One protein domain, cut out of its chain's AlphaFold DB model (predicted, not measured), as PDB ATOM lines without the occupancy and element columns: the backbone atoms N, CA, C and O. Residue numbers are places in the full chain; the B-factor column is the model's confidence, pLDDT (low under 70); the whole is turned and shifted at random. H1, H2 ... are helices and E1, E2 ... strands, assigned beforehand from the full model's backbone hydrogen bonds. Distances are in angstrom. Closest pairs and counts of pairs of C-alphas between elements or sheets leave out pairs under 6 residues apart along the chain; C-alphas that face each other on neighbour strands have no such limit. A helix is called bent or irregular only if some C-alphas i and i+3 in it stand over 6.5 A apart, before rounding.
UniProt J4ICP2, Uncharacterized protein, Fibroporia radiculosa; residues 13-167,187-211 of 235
ATOM      1  N   GLN A  13     123.978 147.132 129.891       84.06
ATOM      2  CA  GLN A  13     124.554 145.854 129.438       84.06
ATOM      3  C   GLN A  13     125.207 145.044 130.565       84.06
ATOM      4  O   GLN A  13     125.863 144.040 130.305       84.06
ATOM      5  N   GLY A  14     125.036 145.460 131.825       84.25
ATOM      6  CA  GLY A  14     125.492 144.688 132.983       84.25
ATOM      7  C   GLY A  14     127.012 144.603 133.144       84.25
ATOM      8  O   GLY A  14     127.480 143.858 134.001       84.25
ATOM      9  N   LEU A  15     127.793 145.381 132.382       88.75
ATOM     10  CA  LEU A  15     129.256 145.392 132.472       88.75
ATOM     11  C   LEU A  15     129.736 145.761 133.884       88.75
ATOM     12  O   LEU A  15     130.720 145.207 134.366       88.75
ATOM     13  N   PHE A  16     129.017 146.650 134.579       89.56
ATOM     14  CA  PHE A  16     129.321 146.977 135.972       89.56
ATOM     15  C   PHE A  16     129.172 145.765 136.906       89.56
ATOM     16  O   PHE A  16     130.004 145.561 137.787       89.56
ATOM     17  N   GLN A  17     128.140 144.944 136.698       89.94
ATOM     18  CA  GLN A  17     127.925 143.737 137.491       89.94
ATOM     19  C   GLN A  17     128.990 142.681 137.178       89.94
ATOM     20  O   GLN A  17     129.578 142.142 138.105       89.94
ATOM     21  N   ALA A  18     129.324 142.479 135.899       91.25
ATOM     22  CA  ALA A  18     130.384 141.556 135.491       91.25
ATOM     23  C   ALA A  18     131.749 141.933 136.091       91.25
ATOM     24  O   ALA A  18     132.447 141.079 136.629       91.25
ATOM     25  N   LEU A  19     132.110 143.222 136.073       92.75
ATOM     26  CA  LEU A  19     133.338 143.703 136.717       92.75
ATOM     27  C   LEU A  19     133.310 143.508 138.235       92.75
ATOM     28  O   LEU A  19     134.326 143.163 138.831       92.75
ATOM     29  N   LYS A  20     132.158 143.728 138.874       92.19
ATOM     30  CA  LYS A  20     131.993 143.504 140.312       92.19
ATOM     31  C   LYS A  20     132.161 142.026 140.671       92.19
ATOM     32  O   LYS A  20     132.836 141.733 141.653       92.19
ATOM     33  N   ASP A  21     131.588 141.129 139.875       91.56
ATOM     34  CA  ASP A  21     131.684 139.684 140.074       91.56
ATOM     35  C   ASP A  21     133.127 139.198 139.868       91.56
ATOM     36  O   ASP A  21     133.648 138.478 140.718       91.56
ATOM     37  N   GLU A  22     133.815 139.687 138.831       95.81
ATOM     38  CA  GLU A  22     135.230 139.383 138.574       95.81
ATOM     39  C   GLU A  22     136.127 139.866 139.725       95.81
ATOM     40  O   GLU A  22     136.974 139.131 140.225       95.81
ATOM     41  N   VAL A  23     135.913 141.093 140.217       93.62
ATOM     42  CA  VAL A  23     136.648 141.611 141.382       93.62
ATOM     43  C   VAL A  23     136.354 140.777 142.627       93.62
ATOM     44  O   VAL A  23     137.276 140.471 143.383       93.62
ATOM     45  N   SER A  24     135.098 140.384 142.853       88.12
ATOM     46  CA  SER A  24     134.730 139.489 143.953       88.12
ATOM     47  C   SER A  24     135.443 138.142 143.850       88.12
ATOM     48  O   SER A  24     135.995 137.683 144.850       88.12
ATOM     49  N   GLN A  25     135.505 137.557 142.655       88.19
ATOM     50  CA  GLN A  25     136.202 136.301 142.403       88.19
ATOM     51  C   GLN A  25     137.711 136.435 142.635       88.19
ATOM     52  O   GLN A  25     138.279 135.664 143.402       88.19
ATOM     53  N   LEU A  26     138.352 137.478 142.098       93.56
ATOM     54  CA  LEU A  26     139.773 137.759 142.340       93.56
ATOM     55  C   LEU A  26     140.072 137.957 143.832       93.56
ATOM     56  O   LEU A  26     141.102 137.511 144.340       93.56
ATOM     57  N   VAL A  27     139.175 138.613 144.569       90.62
ATOM     58  CA  VAL A  27     139.320 138.788 146.017       90.62
ATOM     59  C   VAL A  27     139.276 137.447 146.756       90.62
ATOM     60  O   VAL A  27     140.018 137.279 147.732       90.62
ATOM     61  N   GLU A  28     138.444 136.501 146.321       83.25
ATOM     62  CA  GLU A  28     138.387 135.151 146.891       83.25
ATOM     63  C   GLU A  28     139.602 134.305 146.487       83.25
ATOM     64  O   GLU A  28     140.280 133.765 147.369       83.25
ATOM     65  N   ASP A  29     139.935 134.275 145.196       88.00
ATOM     66  CA  ASP A  29     141.026 133.484 144.614       88.00
ATOM     67  C   ASP A  29     142.387 133.873 145.202       88.00
ATOM     68  O   ASP A  29     143.175 133.021 145.626       88.00
ATOM     69  N   TYR A  30     142.641 135.178 145.317       91.69
ATOM     70  CA  TYR A  30     143.888 135.713 145.868       91.69
ATOM     71  C   TYR A  30     143.810 136.015 147.371       91.69
ATOM     72  O   TYR A  30     144.755 136.569 147.938       91.69
ATOM     73  N   LYS A  31     142.705 135.651 148.045       82.75
ATOM     74  CA  LYS A  31     142.477 135.896 149.484       82.75
ATOM     75  C   LYS A  31     142.723 137.360 149.888       82.75
ATOM     76  O   LYS A  31     143.238 137.638 150.971       82.75
ATOM     77  N   LEU A  32     142.339 138.307 149.026       89.56
ATOM     78  CA  LEU A  32     142.568 139.749 149.218       89.56
ATOM     79  C   LEU A  32     141.612 140.376 150.239       89.56
ATOM     80  O   LEU A  32     141.774 141.542 150.610       89.56
ATOM     81  N   ASN A  33     140.610 139.628 150.703       81.56
ATOM     82  CA  ASN A  33     139.640 140.135 151.656       81.56
ATOM     83  C   ASN A  33     140.289 140.362 153.032       81.56
ATOM     84  O   ASN A  33     140.569 139.419 153.773       81.56
ATOM     85  N   ARG A  34     140.502 141.634 153.384       73.31
ATOM     86  CA  ARG A  34     141.029 142.049 154.696       73.31
ATOM     87  C   ARG A  34     139.950 142.130 155.777       73.31
ATOM     88  O   ARG A  34     140.283 142.227 156.958       73.31
ATOM     89  N   TYR A  35     138.670 142.095 155.404       81.56
ATOM     90  CA  TYR A  35     137.578 142.174 156.364       81.56
ATOM     91  C   TYR A  35     137.358 140.818 157.028       81.56
ATOM     92  O   TYR A  35     137.138 139.795 156.377       81.56
ATOM     93  N   GLN A  36     137.381 140.805 158.360       75.06
ATOM     94  CA  GLN A  36     136.985 139.621 159.108       75.06
ATOM     95  C   GLN A  36     135.486 139.387 158.889       75.06
ATOM     96  O   GLN A  36     134.671 140.252 159.211       75.06
ATOM     97  N   LYS A  37     135.115 138.214 158.360       79.25
ATOM     98  CA  LYS A  37     133.705 137.801 158.280       79.25
ATOM     99  C   LYS A  37     133.068 137.925 159.668       79.25
ATOM    100  O   LYS A  37     133.691 137.557 160.669       79.25
ATOM    101  N   LYS A  38     131.831 138.435 159.726       85.00
ATOM    102  CA  LYS A  38     131.066 138.535 160.977       85.00
ATOM    103  C   LYS A  38     131.011 137.147 161.616       85.00
ATOM    104  O   LYS A  38     130.514 136.200 161.011       85.00
ATOM    105  N   LYS A  39     131.579 137.018 162.814       79.75
ATOM    106  CA  LYS A  39     131.578 135.757 163.556       79.75
ATOM    107  C   LYS A  39     130.195 135.571 164.160       79.75
ATOM    108  O   LYS A  39     129.739 136.422 164.921       79.75
ATOM    109  N   PHE A  40     129.542 134.475 163.799       80.25
ATOM    110  CA  PHE A  40     128.327 134.037 164.466       80.25
ATOM    111  C   PHE A  40     128.721 133.215 165.684       80.25
ATOM    112  O   PHE A  40     129.561 132.318 165.595       80.25
ATOM    113  N   TYR A  41     128.129 133.558 166.818       82.12
ATOM    114  CA  TYR A  41     128.230 132.784 168.040       82.12
ATOM    115  C   TYR A  41     126.875 132.133 168.264       82.12
ATOM    116  O   TYR A  41     125.846 132.773 168.059       82.12
ATOM    117  N   TYR A  42     126.889 130.866 168.646       89.44
ATOM    118  CA  TYR A  42     125.693 130.135 169.028       89.44
ATOM    119  C   TYR A  42     125.772 129.855 170.527       89.44
ATOM    120  O   TYR A  42     126.817 129.460 171.050       89.44
ATOM    121  N   GLY A  43     124.681 130.147 171.226       93.38
ATOM    122  CA  GLY A  43     124.528 129.865 172.638       93.38
ATOM    123  C   GLY A  43     123.900 128.496 172.855       93.38
ATOM    124  O   GLY A  43     123.827 127.640 171.974       93.38
ATOM    125  N   ARG A  44     123.431 128.276 174.078       94.88
ATOM    126  CA  ARG A  44     122.820 127.008 174.480       94.88
ATOM    127  C   ARG A  44     121.532 126.701 173.705       94.88
ATOM    128  O   ARG A  44     121.308 125.544 173.359       94.88
ATOM    129  N   ALA A  45     120.688 127.706 173.469       95.56
ATOM    130  CA  ALA A  45     119.394 127.525 172.811       95.56
ATOM    131  C   ALA A  45     119.572 127.141 171.337       95.56
ATOM    132  O   ALA A  45     118.933 126.210 170.849       95.56
ATOM    133  N   GLU A  46     120.506 127.799 170.657       95.44
ATOM    134  CA  GLU A  46     120.862 127.518 169.272       95.44
ATOM    135  C   GLU A  46     121.483 126.124 169.144       95.44
ATOM    136  O   GLU A  46     121.061 125.349 168.290       95.44
ATOM    137  N   THR A  47     122.406 125.751 170.040       94.75
ATOM    138  CA  THR A  47     122.969 124.389 170.074       94.75
ATOM    139  C   THR A  47     121.878 123.338 170.275       94.75
ATOM    140  O   THR A  47     121.878 122.312 169.600       94.75
ATOM    141  N   GLN A  48     120.913 123.586 171.166       96.19
ATOM    142  CA  GLN A  48     119.793 122.671 171.381       96.19
ATOM    143  C   GLN A  48     118.940 122.489 170.122       96.19
ATOM    144  O   GLN A  48     118.542 121.364 169.821       96.19
ATOM    145  N   LEU A  49     118.655 123.575 169.397       96.12
ATOM    146  CA  LEU A  49     117.907 123.523 168.141       96.12
ATOM    147  C   LEU A  49     118.669 122.742 167.069       96.12
ATOM    148  O   LEU A  49     118.079 121.881 166.422       96.12
ATOM    149  N   LEU A  50     119.975 122.980 166.935       94.50
ATOM    150  CA  LEU A  50     120.819 122.266 165.978       94.50
ATOM    151  C   LEU A  50     120.884 120.765 166.271       94.50
ATOM    152  O   LEU A  50     120.766 119.960 165.350       94.50
ATOM    153  N   ILE A  51     121.031 120.374 167.542       94.62
ATOM    154  CA  ILE A  51     121.045 118.956 167.924       94.62
ATOM    155  C   ILE A  51     119.698 118.304 167.607       94.62
ATOM    156  O   ILE A  51     119.682 117.225 167.025       94.62
ATOM    157  N   LYS A  52     118.577 118.956 167.941       94.50
ATOM    158  CA  LYS A  52     117.238 118.431 167.630       94.50
ATOM    159  C   LYS A  52     117.035 118.246 166.130       94.50
ATOM    160  O   LYS A  52     116.736 117.139 165.714       94.50
ATOM    161  N   ALA A  53     117.307 119.281 165.333       94.69
ATOM    162  CA  ALA A  53     117.205 119.199 163.877       94.69
ATOM    163  C   ALA A  53     118.081 118.071 163.307       94.69
ATOM    164  O   ALA A  53     117.635 117.295 162.473       94.69
ATOM    165  N   THR A  54     119.304 117.920 163.828       93.00
ATOM    166  CA  THR A  54     120.213 116.845 163.411       93.00
ATOM    167  C   THR A  54     119.658 115.458 163.739       93.00
ATOM    168  O   THR A  54     119.825 114.543 162.942       93.00
ATOM    169  N   ILE A  55     119.022 115.284 164.902       89.31
ATOM    170  CA  ILE A  55     118.401 114.014 165.308       89.31
ATOM    171  C   ILE A  55     117.155 113.725 164.463       89.31
ATOM    172  O   ILE A  55     116.977 112.589 164.035       89.31
ATOM    173  N   ASP A  56     116.333 114.738 164.198       89.75
ATOM    174  CA  ASP A  56     115.091 114.596 163.433       89.75
ATOM    175  C   ASP A  56     115.373 114.249 161.954       89.75
ATOM    176  O   ASP A  56     114.660 113.450 161.350       89.75
ATOM    177  N   GLU A  57     116.450 114.792 161.373       89.06
ATOM    178  CA  GLU A  57     116.903 114.478 160.006       89.06
ATOM    179  C   GLU A  57     117.668 113.141 159.908       89.06
ATOM    180  O   GLU A  57     117.784 112.533 158.834       89.06
ATOM    181  N   ALA A  58     118.211 112.664 161.027       84.44
ATOM    182  CA  ALA A  58     119.021 111.458 161.117       84.44
ATOM    183  C   ALA A  58     118.156 110.183 161.102       84.44
ATOM    184  O   ALA A  58     117.861 109.597 162.142       84.44
ATOM    185  N   SER A  59     117.817 109.684 159.910       79.88
ATOM    186  CA  SER A  59     117.127 108.400 159.720       79.88
ATOM    187  C   SER A  59     117.993 107.361 158.993       79.88
ATOM    188  O   SER A  59     118.749 107.646 158.061       79.88
ATOM    189  N   GLY A  60     117.909 106.102 159.432       78.19
ATOM    190  CA  GLY A  60     118.615 104.989 158.797       78.19
ATOM    191  C   GLY A  60     120.136 105.190 158.704       78.19
ATOM    192  O   GLY A  60     120.812 105.378 159.714       78.19
ATOM    193  N   ARG A  61     120.691 105.158 157.481       71.56
ATOM    194  CA  ARG A  61     122.144 105.295 157.236       71.56
ATOM    195  C   ARG A  61     122.698 106.694 157.522       71.56
ATOM    196  O   ARG A  61     123.906 106.808 157.713       71.56
ATOM    197  N   SER A  62     121.869 107.743 157.566       83.44
ATOM    198  CA  SER A  62     122.337 109.097 157.908       83.44
ATOM    199  C   SER A  62     122.519 109.294 159.416       83.44
ATOM    200  O   SER A  62     123.147 110.265 159.836       83.44
ATOM    201  N   ARG A  63     122.059 108.341 160.239       84.94
ATOM    202  CA  ARG A  63     122.132 108.421 161.702       84.94
ATOM    203  C   ARG A  63     123.546 108.606 162.233       84.94
ATOM    204  O   ARG A  63     123.781 109.480 163.062       84.94
ATOM    205  N   ILE A  64     124.489 107.816 161.730       87.75
ATOM    206  CA  ILE A  64     125.899 107.898 162.131       87.75
ATOM    207  C   ILE A  64     126.499 109.278 161.824       87.75
ATOM    208  O   ILE A  64     127.265 109.810 162.624       87.75
ATOM    209  N   VAL A  65     126.097 109.886 160.704       88.69
ATOM    210  CA  VAL A  65     126.519 111.235 160.302       88.69
ATOM    211  C   VAL A  65     125.904 112.279 161.232       88.69
ATOM    212  O   VAL A  65     126.600 113.189 161.678       88.69
ATOM    213  N   GLY A  66     124.629 112.117 161.592       91.81
ATOM    214  CA  GLY A  66     123.967 112.969 162.578       91.81
ATOM    215  C   GLY A  66     124.658 112.924 163.943       91.81
ATOM    216  O   GLY A  66     125.011 113.965 164.493       91.81
ATOM    217  N   MET A  67     124.955 111.726 164.457       92.06
ATOM    218  CA  MET A  67     125.702 111.563 165.712       92.06
ATOM    219  C   MET A  67     127.089 112.206 165.643       92.06
ATOM    220  O   MET A  67     127.489 112.915 166.566       92.06
ATOM    221  N   GLN A  68     127.797 112.029 164.526       91.56
ATOM    222  CA  GLN A  68     129.090 112.666 164.302       91.56
ATOM    223  C   GLN A  68     128.986 114.198 164.344       91.56
ATOM    224  O   GLN A  68     129.813 114.858 164.977       91.56
ATOM    225  N   HIS A  69     127.967 114.780 163.701       92.00
ATOM    226  CA  HIS A  69     127.715 116.219 163.763       92.00
ATOM    227  C   HIS A  69     127.446 116.681 165.194       92.00
ATOM    228  O   HIS A  69     128.025 117.682 165.613       92.00
ATOM    229  N   VAL A  70     126.650 115.941 165.970       94.38
ATOM    230  CA  VAL A  70     126.402 116.261 167.383       94.38
ATOM    231  C   VAL A  70     127.699 116.229 168.201       94.38
ATOM    232  O   VAL A  70     127.979 117.189 168.920       94.38
ATOM    233  N   CYS A  71     128.545 115.207 168.034       93.69
ATOM    234  CA  CYS A  71     129.864 115.136 168.677       93.69
ATOM    235  C   CYS A  71     130.752 116.338 168.319       93.69
ATOM    236  O   CYS A  71     131.345 116.957 169.209       93.69
ATOM    237  N   CYS A  72     130.821 116.707 167.037       92.00
ATOM    238  CA  CYS A  72     131.567 117.876 166.566       92.00
ATOM    239  C   CYS A  72     131.016 119.191 167.142       92.00
ATOM    240  O   CYS A  72     131.798 120.033 167.589       92.00
ATOM    241  N   MET A  73     129.690 119.366 167.164       92.88
ATOM    242  CA  MET A  73     129.031 120.557 167.709       92.88
ATOM    243  C   MET A  73     129.293 120.704 169.205       92.88
ATOM    244  O   MET A  73     129.742 121.760 169.642       92.88
ATOM    245  N   LEU A  74     129.071 119.646 169.989       94.62
ATOM    246  CA  LEU A  74     129.272 119.677 171.439       94.62
ATOM    247  C   LEU A  74     130.740 119.887 171.809       94.62
ATOM    248  O   LEU A  74     131.047 120.660 172.712       94.62
ATOM    249  N   SER A  75     131.659 119.261 171.079       92.44
ATOM    250  CA  SER A  75     133.090 119.451 171.319       92.44
ATOM    251  C   SER A  75     133.545 120.870 170.952       92.44
ATOM    252  O   SER A  75     134.341 121.471 171.673       92.44
ATOM    253  N   GLY A  76     133.004 121.452 169.875       90.56
ATOM    254  CA  GLY A  76     133.212 122.865 169.550       90.56
ATOM    255  C   GLY A  76     132.620 123.804 170.604       90.56
ATOM    256  O   GLY A  76     133.263 124.784 170.978       90.56
ATOM    257  N   PHE A  77     131.438 123.474 171.127       92.44
ATOM    258  CA  PHE A  77     130.737 124.251 172.147       92.44
ATOM    259  C   PHE A  77     131.471 124.258 173.497       92.44
ATOM    260  O   PHE A  77     131.628 125.320 174.095       92.44
ATOM    261  N   PHE A  78     131.956 123.104 173.968       91.94
ATOM    262  CA  PHE A  78     132.623 122.998 175.272       91.94
ATOM    263  C   PHE A  78     134.112 123.347 175.238       91.94
ATOM    264  O   PHE A  78     134.614 123.959 176.177       91.94
ATOM    265  N   PHE A  79     134.829 122.971 174.177       89.00
ATOM    266  CA  PHE A  79     136.290 123.085 174.136       89.00
ATOM    267  C   PHE A  79     136.804 124.195 173.229       89.00
ATOM    268  O   PHE A  79     138.014 124.403 173.139       89.00
ATOM    269  N   ALA A  80     135.907 124.895 172.526       88.31
ATOM    270  CA  ALA A  80     136.261 125.872 171.496       88.31
ATOM    271  C   ALA A  80     137.214 125.299 170.424       88.31
ATOM    272  O   ALA A  80     137.974 126.028 169.773       88.31
ATOM    273  N   VAL A  81     137.168 123.978 170.234       87.31
ATOM    274  CA  VAL A  81     137.940 123.255 169.226       87.31
ATOM    275  C   VAL A  81     137.286 123.472 167.862       87.31
ATOM    276  O   VAL A  81     136.064 123.530 167.729       87.31
ATOM    277  N   ARG A  82     138.100 123.604 166.810       84.88
ATOM    278  CA  ARG A  82     137.575 123.696 165.443       84.88
ATOM    279  C   ARG A  82     136.988 122.342 165.032       84.88
ATOM    280  O   ARG A  82     137.659 121.338 165.248       84.88
ATOM    281  N   PRO A  83     135.848 122.292 164.324       85.25
ATOM    282  CA  PRO A  83     135.324 121.029 163.797       85.25
ATOM    283  C   PRO A  83     136.362 120.235 162.986       85.25
ATOM    284  O   PRO A  83     136.475 119.025 163.149       85.25
ATOM    285  N   GLY A  84     137.202 120.930 162.206       82.62
ATOM    286  CA  GLY A  84     138.298 120.328 161.435       82.62
ATOM    287  C   GLY A  84     139.415 119.672 162.264       82.62
ATOM    288  O   GLY A  84     140.146 118.841 161.744       82.62
ATOM    289  N   SER A  85     139.561 120.025 163.546       85.12
ATOM    290  CA  SER A  85     140.518 119.372 164.456       85.12
ATOM    291  C   SER A  85     139.977 118.048 165.011       85.12
ATOM    292  O   SER A  85     140.743 117.239 165.524       85.12
ATOM    293  N   ILE A  86     138.664 117.829 164.929       86.62
ATOM    294  CA  ILE A  86     137.972 116.642 165.452       86.62
ATOM    295  C   ILE A  86     137.674 115.668 164.316       86.62
ATOM    296  O   ILE A  86     137.846 114.464 164.460       86.62
ATOM    297  N   GLY A  87     137.246 116.199 163.173       83.38
ATOM    298  CA  GLY A  87     136.952 115.435 161.973       83.38
ATOM    299  C   GLY A  87     137.618 116.036 160.745       83.38
ATOM    300  O   GLY A  87     137.988 117.203 160.702       83.38
ATOM    301  N   VAL A  88     137.745 115.223 159.708       80.81
ATOM    302  CA  VAL A  88     138.258 115.635 158.405       80.81
ATOM    303  C   VAL A  88     137.303 116.645 157.767       80.81
ATOM    304  O   VAL A  88     136.218 116.282 157.324       80.81
ATOM    305  N   SER A  89     137.715 117.912 157.695       77.50
ATOM    306  CA  SER A  89     136.946 118.967 157.016       77.50
ATOM    307  C   SER A  89     137.396 119.224 155.577       77.50
ATOM    308  O   SER A  89     136.632 119.760 154.783       77.50
ATOM    309  N   CYS A  90     138.645 118.896 155.233       79.62
ATOM    310  CA  CYS A  90     139.185 119.092 153.888       79.62
ATOM    311  C   CYS A  90     140.330 118.118 153.568       79.62
ATOM    312  O   CYS A  90     140.941 117.514 154.459       79.62
ATOM    313  N   GLN A  91     140.652 117.992 152.277       81.94
ATOM    314  CA  GLN A  91     141.709 117.097 151.801       81.94
ATOM    315  C   GLN A  91     143.086 117.467 152.374       81.94
ATOM    316  O   GLN A  91     143.869 116.587 152.717       81.94
ATOM    317  N   GLU A  92     143.371 118.758 152.560       81.19
ATOM    318  CA  GLU A  92     144.630 119.210 153.164       81.19
ATOM    319  C   GLU A  92     144.795 118.683 154.598       81.19
ATOM    320  O   GLU A  92     145.846 118.143 154.942       81.19
ATOM    321  N   TYR A  93     143.745 118.768 155.420       80.12
ATOM    322  CA  TYR A  93     143.758 118.245 156.792       80.12
ATOM    323  C   TYR A  93     143.870 116.721 156.805       80.12
ATOM    324  O   TYR A  93     144.517 116.168 157.694       80.12
ATOM    325  N   THR A  94     143.293 116.059 155.796       82.56
ATOM    326  CA  THR A  94     143.454 114.615 155.577       82.56
ATOM    327  C   THR A  94     144.924 114.267 155.373       82.56
ATOM    328  O   THR A  94     145.481 113.451 156.106       82.56
ATOM    329  N   ASN A  95     145.571 114.943 154.421       83.62
ATOM    330  CA  ASN A  95     146.961 114.697 154.045       83.62
ATOM    331  C   ASN A  95     147.924 114.990 155.204       83.62
ATOM    332  O   ASN A  95     148.903 114.273 155.396       83.62
ATOM    333  N   ARG A  96     147.628 116.025 156.000       81.62
ATOM    334  CA  ARG A  96     148.444 116.438 157.154       81.62
ATOM    335  C   ARG A  96     148.111 115.705 158.456       81.62
ATOM    336  O   ARG A  96     148.794 115.926 159.449       81.62
ATOM    337  N   LYS A  97     147.086 114.843 158.473       82.25
ATOM    338  CA  LYS A  97     146.600 114.145 159.679       82.25
ATOM    339  C   LYS A  97     146.266 115.106 160.833       82.25
ATOM    340  O   LYS A  97     146.523 114.824 161.995       82.25
ATOM    341  N   PHE A  98     145.687 116.258 160.499       82.25
ATOM    342  CA  PHE A  98     145.361 117.344 161.435       82.25
ATOM    343  C   PHE A  98     143.984 117.190 162.092       82.25
ATOM    344  O   PHE A  98     143.272 118.169 162.299       82.25
ATOM    345  N   PHE A  99     143.610 115.959 162.407       85.69
ATOM    346  CA  PHE A  99     142.332 115.603 163.009       85.69
ATOM    347  C   PHE A  99     142.566 114.515 164.057       85.69
ATOM    348  O   PHE A  99     143.495 113.719 163.919       85.69
ATOM    349  N   ALA A 100     141.717 114.475 165.080       86.38
ATOM    350  CA  ALA A 100     141.725 113.389 166.049       86.38
ATOM    351  C   ALA A 100     141.383 112.055 165.365       86.38
ATOM    352  O   ALA A 100     140.460 111.956 164.545       86.38
ATOM    353  N   LYS A 101     142.149 111.021 165.687       88.12
ATOM    354  CA  LYS A 101     141.887 109.642 165.288       88.12
ATOM    355  C   LYS A 101     141.212 108.905 166.421       88.12
ATOM    356  O   LYS A 101     141.190 109.345 167.564       88.12
ATOM    357  N   THR A 102     140.695 107.727 166.111       84.81
ATOM    358  CA  THR A 102     140.025 106.927 167.133       84.81
ATOM    359  C   THR A 102     140.977 106.435 168.229       84.81
ATOM    360  O   THR A 102     140.551 106.318 169.367       84.81
ATOM    361  N   GLY A 103     142.269 106.249 167.926       82.38
ATOM    362  CA  GLY A 103     143.301 105.972 168.937       82.38
ATOM    363  C   GLY A 103     143.659 107.168 169.831       82.38
ATOM    364  O   GLY A 103     144.292 106.974 170.862       82.38
ATOM    365  N   ASP A 104     143.234 108.383 169.472       88.25
ATOM    366  CA  ASP A 104     143.409 109.584 170.299       88.25
ATOM    367  C   ASP A 104     142.248 109.781 171.295       88.25
ATOM    368  O   ASP A 104     142.238 110.762 172.045       88.25
ATOM    369  N   VAL A 105     141.257 108.880 171.281       89.94
ATOM    370  CA  VAL A 105     140.077 108.910 172.148       89.94
ATOM    371  C   VAL A 105     140.141 107.752 173.138       89.94
ATOM    372  O   VAL A 105     140.141 106.583 172.759       89.94
ATOM    373  N   GLU A 106     140.130 108.081 174.420       88.50
ATOM    374  CA  GLU A 106     140.050 107.125 175.517       88.50
ATOM    375  C   GLU A 106     138.682 107.236 176.195       88.50
ATOM    376  O   GLU A 106     138.182 108.335 176.444       88.50
ATOM    377  N   ILE A 107     138.071 106.085 176.489       87.38
ATOM    378  CA  ILE A 107     136.776 105.998 177.169       87.38
ATOM    379  C   ILE A 107     136.970 105.349 178.531       87.38
ATOM    380  O   ILE A 107     137.399 104.198 178.641       87.38
ATOM    381  N   ILE A 108     136.572 106.071 179.571       84.94
ATOM    382  CA  ILE A 108     136.620 105.635 180.958       84.94
ATOM    383  C   ILE A 108     135.181 105.480 181.450       84.94
ATOM    384  O   ILE A 108     134.421 106.442 181.570       84.94
ATOM    385  N   LYS A 109     134.772 104.248 181.751       83.69
ATOM    386  CA  LYS A 109     133.467 103.983 182.367       83.69
ATOM    387  C   LYS A 109     133.564 104.196 183.877       83.69
ATOM    388  O   LYS A 109     134.269 103.464 184.563       83.69
ATOM    389  N   ILE A 110     132.803 105.156 184.400       82.44
ATOM    390  CA  ILE A 110     132.778 105.473 185.836       82.44
ATOM    391  C   ILE A 110     131.676 104.671 186.543       82.44
ATOM    392  O   ILE A 110     131.898 104.082 187.599       82.44
ATOM    393  N   ARG A 111     130.458 104.675 185.985       78.69
ATOM    394  CA  ARG A 111     129.258 103.985 186.509       78.69
ATOM    395  C   ARG A 111     128.365 103.551 185.338       78.69
ATOM    396  O   ARG A 111     128.629 103.967 184.208       78.69
ATOM    397  N   PRO A 112     127.309 102.745 185.560       78.62
ATOM    398  CA  PRO A 112     126.282 102.539 184.541       78.62
ATOM    399  C   PRO A 112     125.803 103.883 183.981       78.62
ATOM    400  O   PRO A 112     125.500 104.790 184.756       78.62
ATOM    401  N   PHE A 113     125.812 104.017 182.652       76.06
ATOM    402  CA  PHE A 113     125.472 105.251 181.929       76.06
ATOM    403  C   PHE A 113     126.294 106.500 182.288       76.06
ATOM    404  O   PHE A 113     125.890 107.613 181.962       76.06
ATOM    405  N   LYS A 114     127.449 106.344 182.943       83.81
ATOM    406  CA  LYS A 114     128.339 107.460 183.264       83.81
ATOM    407  C   LYS A 114     129.730 107.204 182.718       83.81
ATOM    408  O   LYS A 114     130.459 106.348 183.225       83.81
ATOM    409  N   PHE A 115     130.087 108.007 181.728       87.06
ATOM    410  CA  PHE A 115     131.345 107.911 181.010       87.06
ATOM    411  C   PHE A 115     132.153 109.191 181.168       87.06
ATOM    412  O   PHE A 115     131.610 110.285 181.358       87.06
ATOM    413  N   GLU A 116     133.456 109.021 181.080       90.56
ATOM    414  CA  GLU A 116     134.425 110.075 180.880       90.56
ATOM    415  C   GLU A 116     135.174 109.779 179.583       90.56
ATOM    416  O   GLU A 116     135.491 108.627 179.290       90.56
ATOM    417  N   ILE A 117     135.373 110.810 178.771       92.12
ATOM    418  CA  ILE A 117     136.042 110.706 177.475       92.12
ATOM    419  C   ILE A 117     137.251 111.623 177.501       92.12
ATOM    420  O   ILE A 117     137.099 112.830 177.696       92.12
ATOM    421  N   CYS A 118     138.431 111.074 177.252       92.88
ATOM    422  CA  CYS A 118     139.649 111.846 177.062       92.88
ATOM    423  C   CYS A 118     139.962 111.902 175.565       92.88
ATOM    424  O   CYS A 118     140.178 110.871 174.937       92.88
ATOM    425  N   ILE A 119     139.965 113.101 174.982       91.94
ATOM    426  CA  ILE A 119     140.270 113.322 173.564       91.94
ATOM    427  C   ILE A 119     141.573 114.091 173.465       91.94
ATOM    428  O   ILE A 119     141.692 115.213 173.962       91.94
ATOM    429  N   THR A 120     142.533 113.505 172.772       91.38
ATOM    430  CA  THR A 120     143.819 114.125 172.497       91.38
ATOM    431  C   THR A 120     143.804 114.771 171.115       91.38
ATOM    432  O   THR A 120     143.503 114.139 170.109       91.38
ATOM    433  N   ILE A 121     144.118 116.062 171.052       89.12
ATOM    434  CA  ILE A 121     144.102 116.851 169.819       89.12
ATOM    435  C   ILE A 121     145.494 117.421 169.588       89.12
ATOM    436  O   ILE A 121     145.934 118.323 170.300       89.12
ATOM    437  N   GLY A 122     146.176 116.913 168.562       83.31
ATOM    438  CA  GLY A 122     147.518 117.370 168.190       83.31
ATOM    439  C   GLY A 122     147.549 118.766 167.559       83.31
ATOM    440  O   GLY A 122     148.517 119.496 167.733       83.31
ATOM    441  N   ASN A 123     146.486 119.169 166.851       78.75
ATOM    442  CA  ASN A 123     146.438 120.438 166.120       78.75
ATOM    443  C   ASN A 123     145.450 121.434 166.748       78.75
ATOM    444  O   ASN A 123     144.312 121.598 166.283       78.75
ATOM    445  N   PHE A 124     145.889 122.091 167.824       76.88
ATOM    446  CA  PHE A 124     145.117 123.131 168.498       76.88
ATOM    447  C   PHE A 124     145.431 124.535 167.954       76.88
ATOM    448  O   PHE A 124     146.545 124.865 167.550       76.88
ATOM    449  N   LYS A 125     144.406 125.390 167.919       67.38
ATOM    450  CA  LYS A 125     144.437 126.724 167.309       67.38
ATOM    451  C   LYS A 125     145.578 127.602 167.848       67.38
ATOM    452  O   LYS A 125     145.751 127.725 169.051       67.38
ATOM    453  N   GLY A 126     146.268 128.304 166.943       63.09
ATOM    454  CA  GLY A 126     147.217 129.375 167.285       63.09
ATOM    455  C   GLY A 126     148.692 129.036 167.069       63.09
ATOM    456  O   GLY A 126     149.518 129.922 167.223       63.09
ATOM    457  N   HIS A 127     149.010 127.803 166.666       55.50
ATOM    458  CA  HIS A 127     150.375 127.371 166.374       55.50
ATOM    459  C   HIS A 127     150.386 126.719 164.985       55.50
ATOM    460  O   HIS A 127     150.003 125.565 164.841       55.50
ATOM    461  N   ASN A 128     150.736 127.488 163.950       52.72
ATOM    462  CA  ASN A 128     150.922 126.961 162.588       52.72
ATOM    463  C   ASN A 128     152.373 126.505 162.335       52.72
ATOM    464  O   ASN A 128     152.676 126.044 161.236       52.72
ATOM    465  N   ASP A 129     153.248 126.647 163.332       54.97
ATOM    466  CA  ASP A 129     154.649 126.231 163.272       54.97
ATOM    467  C   ASP A 129     154.836 124.774 163.719       54.97
ATOM    468  O   ASP A 129     153.931 124.147 164.272       54.97
ATOM    469  N   VAL A 130     156.045 124.255 163.475       55.62
ATOM    470  CA  VAL A 130     156.507 122.854 163.598       55.62
ATOM    471  C   VAL A 130     156.209 122.194 164.960       55.62
ATOM    472  O   VAL A 130     156.244 120.972 165.074       55.62
ATOM    473  N   THR A 131     155.830 122.969 165.977       55.75
ATOM    474  CA  THR A 131     155.502 122.492 167.325       55.75
ATOM    475  C   THR A 131     154.055 122.833 167.684       55.75
ATOM    476  O   THR A 131     153.779 123.666 168.551       55.75
ATOM    477  N   ALA A 132     153.092 122.203 167.008       60.66
ATOM    478  CA  ALA A 132     151.704 122.257 167.453       60.66
ATOM    479  C   ALA A 132     151.614 121.632 168.858       60.66
ATOM    480  O   ALA A 132     151.978 120.473 169.060       60.66
ATOM    481  N   LYS A 133     151.185 122.417 169.855       72.75
ATOM    482  CA  LYS A 133     150.966 121.904 171.210       72.75
ATOM    483  C   LYS A 133     149.773 120.958 171.178       72.75
ATOM    484  O   LYS A 133     148.649 121.373 170.894       72.75
ATOM    485  N   GLN A 134     150.038 119.694 171.474       85.50
ATOM    486  CA  GLN A 134     149.011 118.698 171.721       85.50
ATOM    487  C   GLN A 134     148.262 119.058 173.008       85.50
ATOM    488  O   GLN A 134     148.878 119.379 174.024       85.50
ATOM    489  N   HIS A 135     146.935 119.005 172.957       90.06
ATOM    490  CA  HIS A 135     146.070 119.231 174.110       90.06
ATOM    491  C   HIS A 135     145.163 118.028 174.322       90.06
ATOM    492  O   HIS A 135     144.541 117.544 173.378       90.06
ATOM    493  N   THR A 136     145.061 117.580 175.566       92.44
ATOM    494  CA  THR A 136     144.123 116.536 175.972       92.44
ATOM    495  C   THR A 136     142.958 117.182 176.706       92.44
ATOM    496  O   THR A 136     143.155 117.963 177.638       92.44
ATOM    497  N   PHE A 137     141.745 116.877 176.257       94.06
ATOM    498  CA  PHE A 137     140.496 117.360 176.829       94.06
ATOM    499  C   PHE A 137     139.762 116.203 177.487       94.06
ATOM    500  O   PHE A 137     139.556 115.172 176.852       94.06
ATOM    501  N   THR A 138     139.317 116.396 178.724       94.31
ATOM    502  CA  THR A 138     138.515 115.411 179.452       94.31
ATOM    503  C   THR A 138     137.069 115.891 179.527       94.31
ATOM    504  O   THR A 138     136.784 116.965 180.060       94.31
ATOM    505  N   ILE A 139     136.148 115.102 178.973       93.00
ATOM    506  CA  ILE A 139     134.699 115.302 179.048       93.00
ATOM    507  C   ILE A 139     134.157 114.384 180.133       93.00
ATOM    508  O   ILE A 139     134.328 113.172 180.046       93.00
ATOM    509  N   THR A 140     133.415 114.932 181.089       91.88
ATOM    510  CA  THR A 140     132.618 114.131 182.024       91.88
ATOM    511  C   THR A 140     131.141 114.204 181.660       91.88
ATOM    512  O   THR A 140     130.652 115.253 181.234       91.88
ATOM    513  N   GLY A 141     130.427 113.085 181.815       88.19
ATOM    514  CA  GLY A 141     128.980 113.042 181.596       88.19
ATOM    515  C   GLY A 141     128.209 114.011 182.499       88.19
ATOM    516  O   GLY A 141     128.642 114.353 183.608       88.19
ATOM    517  N   VAL A 142     127.043 114.459 182.033       91.31
ATOM    518  CA  VAL A 142     126.239 115.463 182.745       91.31
ATOM    519  C   VAL A 142     125.520 114.848 183.943       91.31
ATOM    520  O   VAL A 142     125.059 113.713 183.921       91.31
ATOM    521  N   PHE A 143     125.372 115.627 185.015       85.44
ATOM    522  CA  PHE A 143     124.732 115.140 186.244       85.44
ATOM    523  C   PHE A 143     123.204 115.258 186.241       85.44
ATOM    524  O   PHE A 143     122.529 114.510 186.940       85.44
ATOM    525  N   LYS A 144     122.649 116.235 185.514       89.75
ATOM    526  CA  LYS A 144     121.210 116.536 185.533       89.75
ATOM    527  C   LYS A 144     120.556 116.028 184.252       89.75
ATOM    528  O   LYS A 144     121.009 116.376 183.167       89.75
ATOM    529  N   SER A 145     119.457 115.290 184.380       88.25
ATOM    530  CA  SER A 145     118.742 114.659 183.258       88.25
ATOM    531  C   SER A 145     118.280 115.645 182.182       88.25
ATOM    532  O   SER A 145     118.378 115.355 180.996       88.25
ATOM    533  N   HIS A 146     117.864 116.858 182.557       88.75
ATOM    534  CA  HIS A 146     117.486 117.894 181.586       88.75
ATOM    535  C   HIS A 146     118.658 118.385 180.715       88.75
ATOM    536  O   HIS A 146     118.439 119.091 179.734       88.75
ATOM    537  N   ASN A 147     119.901 118.045 181.073       92.75
ATOM    538  CA  ASN A 147     121.094 118.320 180.275       92.75
ATOM    539  C   ASN A 147     121.532 117.121 179.431       92.75
ATOM    540  O   ASN A 147     122.554 117.242 178.770       92.75
ATOM    541  N   ALA A 148     120.799 116.001 179.425       91.00
ATOM    542  CA  ALA A 148     121.201 114.784 178.712       91.00
ATOM    543  C   ALA A 148     121.519 115.035 177.228       91.00
ATOM    544  O   ALA A 148     122.462 114.468 176.694       91.00
ATOM    545  N   LEU A 149     120.806 115.967 176.582       93.75
ATOM    546  CA  LEU A 149     121.079 116.360 175.196       93.75
ATOM    547  C   LEU A 149     122.493 116.935 174.993       93.75
ATOM    548  O   LEU A 149     123.063 116.812 173.915       93.75
ATOM    549  N   PHE A 150     123.055 117.551 176.031       95.62
ATOM    550  CA  PHE A 150     124.393 118.138 176.051       95.62
ATOM    551  C   PHE A 150     125.443 117.200 176.656       95.62
ATOM    552  O   PHE A 150     126.569 117.634 176.900       95.62
ATOM    553  N   ASP A 151     125.101 115.936 176.922       94.88
ATOM    554  CA  ASP A 151     126.058 114.950 177.412       94.88
ATOM    555  C   ASP A 151     126.999 114.512 176.289       94.88
ATOM    556  O   ASP A 151     126.786 113.519 175.596       94.88
ATOM    557  N   ALA A 152     128.055 115.298 176.092       94.62
ATOM    558  CA  ALA A 152     129.048 115.032 175.067       94.62
ATOM    559  C   ALA A 152     129.714 113.662 175.256       94.62
ATOM    560  O   ALA A 152     129.998 112.999 174.261       94.62
ATOM    561  N   ALA A 153     129.920 113.209 176.499       94.00
ATOM    562  CA  ALA A 153     130.531 111.911 176.761       94.00
ATOM    563  C   ALA A 153     129.631 110.778 176.258       94.00
ATOM    564  O   ALA A 153     130.098 109.890 175.545       94.00
ATOM    565  N   LEU A 154     128.331 110.849 176.554       92.44
ATOM    566  CA  LEU A 154     127.353 109.882 176.061       92.44
ATOM    567  C   LEU A 154     127.275 109.879 174.528       92.44
ATOM    568  O   LEU A 154     127.308 108.809 173.925       92.44
ATOM    569  N   TRP A 155     127.228 111.053 173.891       94.25
ATOM    570  CA  TRP A 155     127.199 111.150 172.425       94.25
ATOM    571  C   TRP A 155     128.430 110.522 171.769       94.25
ATOM    572  O   TRP A 155     128.285 109.803 170.784       94.25
ATOM    573  N   TRP A 156     129.622 110.734 172.331       92.75
ATOM    574  CA  TRP A 156     130.847 110.088 171.855       92.75
ATOM    575  C   TRP A 156     130.793 108.565 171.983       92.75
ATOM    576  O   TRP A 156     131.163 107.868 171.039       92.75
ATOM    577  N   VAL A 157     130.290 108.041 173.103       91.12
ATOM    578  CA  VAL A 157     130.106 106.592 173.279       91.12
ATOM    579  C   VAL A 157     129.138 106.042 172.235       91.12
ATOM    580  O   VAL A 157     129.493 105.102 171.530       91.12
ATOM    581  N   LEU A 158     127.958 106.651 172.080       89.75
ATOM    582  CA  LEU A 158     126.952 106.222 171.099       89.75
ATOM    583  C   LEU A 158     127.499 106.260 169.667       89.75
ATOM    584  O   LEU A 158     127.328 105.304 168.913       89.75
ATOM    585  N   TYR A 159     128.219 107.325 169.315       90.38
ATOM    586  CA  TYR A 159     128.861 107.460 168.014       90.38
ATOM    587  C   TYR A 159     129.877 106.337 167.747       90.38
ATOM    588  O   TYR A 159     129.878 105.729 166.676       90.38
ATOM    589  N   LEU A 160     130.730 106.026 168.727       88.25
ATOM    590  CA  LEU A 160     131.747 104.979 168.601       88.25
ATOM    591  C   LEU A 160     131.140 103.564 168.619       88.25
ATOM    592  O   LEU A 160     131.665 102.668 167.957       88.25
ATOM    593  N   MET A 161     130.015 103.364 169.312       85.12
ATOM    594  CA  MET A 161     129.228 102.127 169.225       85.12
ATOM    595  C   MET A 161     128.673 101.927 167.814       85.12
ATOM    596  O   MET A 161     128.895 100.878 167.217       85.12
ATOM    597  N   GLU A 162     128.017 102.945 167.252       83.62
ATOM    598  CA  GLU A 162     127.446 102.894 165.899       83.62
ATOM    599  C   GLU A 162     128.514 102.731 164.809       83.62
ATOM    600  O   GLU A 162     128.273 102.090 163.787       83.62
ATOM    601  N   ARG A 163     129.728 103.248 165.037       82.94
ATOM    602  CA  ARG A 163     130.898 103.004 164.173       82.94
ATOM    603  C   ARG A 163     131.399 101.552 164.214       82.94
ATOM    604  O   ARG A 163     132.254 101.211 163.401       82.94
ATOM    605  N   GLY A 164     130.928 100.716 165.145       81.75
ATOM    606  CA  GLY A 164     131.432  99.352 165.356       81.75
ATOM    607  C   GLY A 164     132.845  99.317 165.945       81.75
ATOM    608  O   GLY A 164     133.576  98.345 165.776       81.75
ATOM    609  N   VAL A 165     133.248 100.411 166.588       79.12
ATOM    610  CA  VAL A 165     134.591 100.606 167.134       79.12
ATOM    611  C   VAL A 165     134.707 100.042 168.552       79.12
ATOM    612  O   VAL A 165     135.759  99.532 168.938       79.12
ATOM    613  N   LEU A 166     133.634 100.141 169.340       74.00
ATOM    614  CA  LEU A 166     133.605  99.533 170.664       74.00
ATOM    615  C   LEU A 166     133.405  98.020 170.516       74.00
ATOM    616  O   LEU A 166     132.540  97.609 169.740       74.00
ATOM    617  N   PRO A 167     134.166  97.184 171.248       58.38
ATOM    618  CA  PRO A 167     133.986  95.741 171.230       58.38
ATOM    619  C   PRO A 167     132.666  95.391 171.921       58.38
ATOM    620  O   PRO A 167     132.611  95.135 173.120       58.38
ATOM    621  N   LYS A 187     120.093  95.207 175.425       43.72
ATOM    622  CA  LYS A 187     121.224  94.270 175.520       43.72
ATOM    623  C   LYS A 187     122.599  94.863 175.207       43.72
ATOM    624  O   LYS A 187     123.516  94.571 175.944       43.72
ATOM    625  N   THR A 188     122.784  95.687 174.179       52.16
ATOM    626  CA  THR A 188     124.089  96.278 173.822       52.16
ATOM    627  C   THR A 188     124.551  97.292 174.863       52.16
ATOM    628  O   THR A 188     125.730  97.398 175.197       52.16
ATOM    629  N   VAL A 189     123.594  98.056 175.385       49.78
ATOM    630  CA  VAL A 189     123.800  99.028 176.457       49.78
ATOM    631  C   VAL A 189     123.988  98.305 177.792       49.78
ATOM    632  O   VAL A 189     124.886  98.657 178.548       49.78
ATOM    633  N   ASP A 190     123.222  97.248 178.042       49.53
ATOM    634  CA  ASP A 190     123.286  96.350 179.192       49.53
ATOM    635  C   ASP A 190     124.581  95.539 179.193       49.53
ATOM    636  O   ASP A 190     125.151  95.330 180.253       49.53
ATOM    637  N   GLU A 191     125.110  95.151 178.034       54.41
ATOM    638  CA  GLU A 191     126.437  94.556 177.849       54.41
ATOM    639  C   GLU A 191     127.516  95.581 178.182       54.41
ATOM    640  O   GLU A 191     128.449  95.270 178.921       54.41
ATOM    641  N   LEU A 192     127.355  96.832 177.738       53.84
ATOM    642  CA  LEU A 192     128.238  97.932 178.121       53.84
ATOM    643  C   LEU A 192     128.151  98.233 179.628       53.84
ATOM    644  O   LEU A 192     129.157  98.581 180.247       53.84
ATOM    645  N   ILE A 193     126.977  98.071 180.249       52.50
ATOM    646  CA  ILE A 193     126.720  98.202 181.695       52.50
ATOM    647  C   ILE A 193     127.279  97.006 182.474       52.50
ATOM    648  O   ILE A 193     127.863  97.211 183.542       52.50
ATOM    649  N   ALA A 194     127.182  95.795 181.931       47.41
ATOM    650  CA  ALA A 194     127.677  94.544 182.495       47.41
ATOM    651  C   ALA A 194     129.191  94.377 182.311       47.41
ATOM    652  O   ALA A 194     129.820  93.628 183.060       47.41
ATOM    653  N   TYR A 195     129.792  95.113 181.371       48.69
ATOM    654  CA  TYR A 195     131.234  95.150 181.151       48.69
ATOM    655  C   TYR A 195     131.946  95.640 182.423       48.69
ATOM    656  O   TYR A 195     131.830  96.806 182.821       48.69
ATOM    657  N   LYS A 196     132.627  94.712 183.108       40.75
ATOM    658  CA  LYS A 196     133.195  94.879 184.459       40.75
ATOM    659  C   LYS A 196     134.690  95.207 184.495       40.75
ATOM    660  O   LYS A 196     135.255  95.273 185.581       40.75
ATOM    661  N   GLY A 197     135.350  95.422 183.361       37.75
ATOM    662  CA  GLY A 197     136.799  95.598 183.366       37.75
ATOM    663  C   GLY A 197     137.323  96.366 182.170       37.75
ATOM    664  O   GLY A 197     136.787  96.236 181.085       37.75
ATOM    665  N   ALA A 198     138.413  97.086 182.411       34.25
ATOM    666  CA  ALA A 198     139.221  97.870 181.485       34.25
ATOM    667  C   ALA A 198     138.694  99.282 181.182       34.25
ATOM    668  O   ALA A 198     137.759  99.489 180.415       34.25
ATOM    669  N   THR A 199     139.404 100.268 181.732       41.28
ATOM    670  CA  THR A 199     139.910 101.399 180.948       41.28
ATOM    671  C   THR A 199     140.398 100.826 179.622       41.28
ATOM    672  O   THR A 199     141.383 100.087 179.609       41.28
ATOM    673  N   ILE A 200     139.644 101.017 178.541       42.16
ATOM    674  CA  ILE A 200     140.062 100.517 177.236       42.16
ATOM    675  C   ILE A 200     140.768 101.687 176.554       42.16
ATOM    676  O   ILE A 200     140.085 102.570 176.031       42.16
ATOM    677  N   PRO A 201     142.113 101.725 176.507       36.69
ATOM    678  CA  PRO A 201     142.768 102.407 175.412       36.69
ATOM    679  C   PRO A 201     142.388 101.600 174.174       36.69
ATOM    680  O   PRO A 201     142.962 100.544 173.892       36.69
ATOM    681  N   ILE A 202     141.334 102.022 173.481       39.84
ATOM    682  CA  ILE A 202     140.962 101.381 172.229       39.84
ATOM    683  C   ILE A 202     141.986 101.877 171.214       39.84
ATOM    684  O   ILE A 202     141.798 102.894 170.551       39.84
ATOM    685  N   VAL A 203     143.121 101.179 171.136       35.97
ATOM    686  CA  VAL A 203     144.108 101.365 170.073       35.97
ATOM    687  C   VAL A 203     143.473 100.821 168.808       35.97
ATOM    688  O   VAL A 203     143.607  99.656 168.433       35.97
ATOM    689  N   LEU A 204     142.674 101.670 168.193       38.78
ATOM    690  CA  LEU A 204     142.018 101.370 166.942       38.78
ATOM    691  C   LEU A 204     143.009 101.602 165.829       38.78
ATOM    692  O   LEU A 204     143.916 102.430 165.941       38.78
ATOM    693  N   LYS A 205     142.805 100.878 164.728       36.81
ATOM    694  CA  LYS A 205     143.487 101.185 163.475       36.81
ATOM    695  C   LYS A 205     143.384 102.684 163.227       36.81
ATOM    696  O   LYS A 205     142.362 103.299 163.527       36.81
ATOM    697  N   ASP A 206     144.481 103.225 162.724       47.19
ATOM    698  CA  ASP A 206     144.820 104.637 162.593       47.19
ATOM    699  C   ASP A 206     143.904 105.349 161.565       47.19
ATOM    700  O   ASP A 206     144.352 105.898 160.560       47.19
ATOM    701  N   GLU A 207     142.591 105.272 161.779       52.38
ATOM    702  CA  GLU A 207     141.542 105.717 160.876       52.38
ATOM    703  C   GLU A 207     140.984 107.070 161.324       52.38
ATOM    704  O   GLU A 207     140.804 107.314 162.526       52.38
ATOM    705  N   PRO A 208     140.662 107.962 160.371       55.66
ATOM    706  CA  PRO A 208     140.007 109.215 160.694       55.66
ATOM    707  C   PRO A 208     138.672 108.976 161.382       55.66
ATOM    708  O   PRO A 208     137.847 108.209 160.868       55.66
ATOM    709  N   LEU A 209     138.418 109.729 162.461       53.41
ATOM    710  CA  LEU A 209     137.109 109.805 163.120       53.41
ATOM    711  C   LEU A 209     135.991 110.206 162.147       53.41
ATOM    712  O   LEU A 209     134.833 109.980 162.452       53.41
ATOM    713  N   ALA A 210     136.330 110.755 160.977       52.38
ATOM    714  CA  ALA A 210     135.415 111.214 159.932       52.38
ATOM    715  C   ALA A 210     135.707 110.603 158.547       52.38
ATOM    716  O   ALA A 210     135.596 111.283 157.526       52.38
ATOM    717  N   SER A 211     136.172 109.357 158.471       43.00
ATOM    718  CA  SER A 211     136.465 108.749 157.169       43.00
ATOM    719  C   SER A 211     135.226 108.126 156.524       43.00
ATOM    720  O   SER A 211     134.631 107.205 157.079       43.00
TER     721      SER A 211
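AT A GLANCE: This is residues 13 to 167 and 187 to 211 of the 235 residues of an uncharacterized protein of Fibroporia radiculosa (UniProt J4ICP2). A helical arm, H1 and the residues after it, sticks far out from a body in which H7 crosses one face of a small three-stranded sheet and packs on H3, while H2 folds back along H3. H4, a short helix, packs on H3 near the middle of the whole, the short helices H5 and H6 lie farther out, H8 sits near the E1 edge of the sheet, and residues 195 to 211 form a last long stretch with no named element. The 180 printed residues hold eight named helices and three named strands in the order H1 H2 H3 H4 H5 E1 E2 E3 H6 H7 H8; the class is mostly helix, and the sheet, E1 - E2 - E3, is antiparallel. The whole is loose, with a radius of gyration of the C-alphas of 19.9 A, and elongated, spanning 73 by 40 by 28 A, with the arm making much of the length.

IN THESE COORDINATES: Find C-alpha 15 at (129.256, 145.392, 132.472); from there H1 runs 20.7 A to residue 29. Residues 30 to 43 then lead to H2, residues 44 to 57, 20.0 A long. H3, residues 60 to 79, is the longest helix at 29.6 A; look for C-alpha 79 at (136.290, 123.085, 174.136). H4, residues 83 to 86, measures 5.4 A, and H5, residues 91 to 96, 8.6 A. Next come the strands: E1, residues 105 to 111, 18.6 A; E2, residues 114 to 121, 22.7 A; and E3, residues 135 to 140, 16.4 A. H6, residues 145 to 150, covers 9.8 A, and H7, residues 152 to 162, 15.3 A. Beyond the cut, H8, residues 187 to 194, covers 9.5 A and ends with C-alpha 194 at (127.677, 94.544, 182.495).

HOW THE PARTS SIT: Begin at H3, the hub, which touches H2, H4 and H7. H2 and H3 form a helical hairpin at a shallow tilt of 13 degrees, opposite ways, with Thr 54 and Gly 66 their closest C-alphas at 5.5 A. H3 and H7 touch at a shallow tilt of 27 degrees, opposite ways; their closest C-alphas, Met 67 and Tyr 159, are 5.7 A apart. With residues 72 to 76 alone H3 touches H4, closest at the C-alphas of Cys 72 and Pro 83, 5.6 A. H3 only grazes the sheet, with residues 75 to 79. The sheet is a meander, each strand the antiparallel neighbour of the one before, and E1 and E2, like E2 and E3, form a hairpin. Look for N 108 and O 116 at 2.8 A between E1 and E2, and N 119 and O 137 at 2.8 A between E2 and E3. H7 on one face makes two layers, helix over sheet: its height over the sheet is 9.4 A, it lies over E1 and E2, and it runs across the strands, at 76 degrees to E1 on the local plane. H2, with residues 48 to 51 alone, only just touches H6, with 3 pairs of C-alphas within 8 A, closest Gln 48 and Leu 149 at 7.5 A. H4 and H5 are close but not clearly touching, the closest C-alphas being Gly 84 and Tyr 93 at 7.5 A. H8 is only just not on the sheet, with 4 pairs of C-alphas within 10 A, and H1 is apart from H2 and H3, among others. H3 is irregular, only just, with C-alphas 61 and 64 6.7 A apart, and H6 is irregular, with C-alphas 146 and 149 7.5 A apart. Every O i to N i+4 pair is within hydrogen-bond range in H1, H2, H5, H7 and H8; H3 has 14 of 16, H6 has 0 of 2 but 2 of 3 O i to N i+3 pairs, and H4 is too short for an O i to N i+4 pair.

THE WHOLE: The C-alphas farthest apart, Gln 13 and Lys 196, are 75.5 A apart. Residues 13 to 22, 25 to 31 and 34 to 40 stand free; the body without them spans 60 by 34 by 29 A. The links H1 to H2 and E2 to E3 are long. Residues 168 to 186 are not printed, and C-alphas 167 and 187 are 13.5 A apart across the cut. The mean pLDDT of the printed part is 80.3; it is under 70 at residues 125 to 132, 167 and 187 to 211.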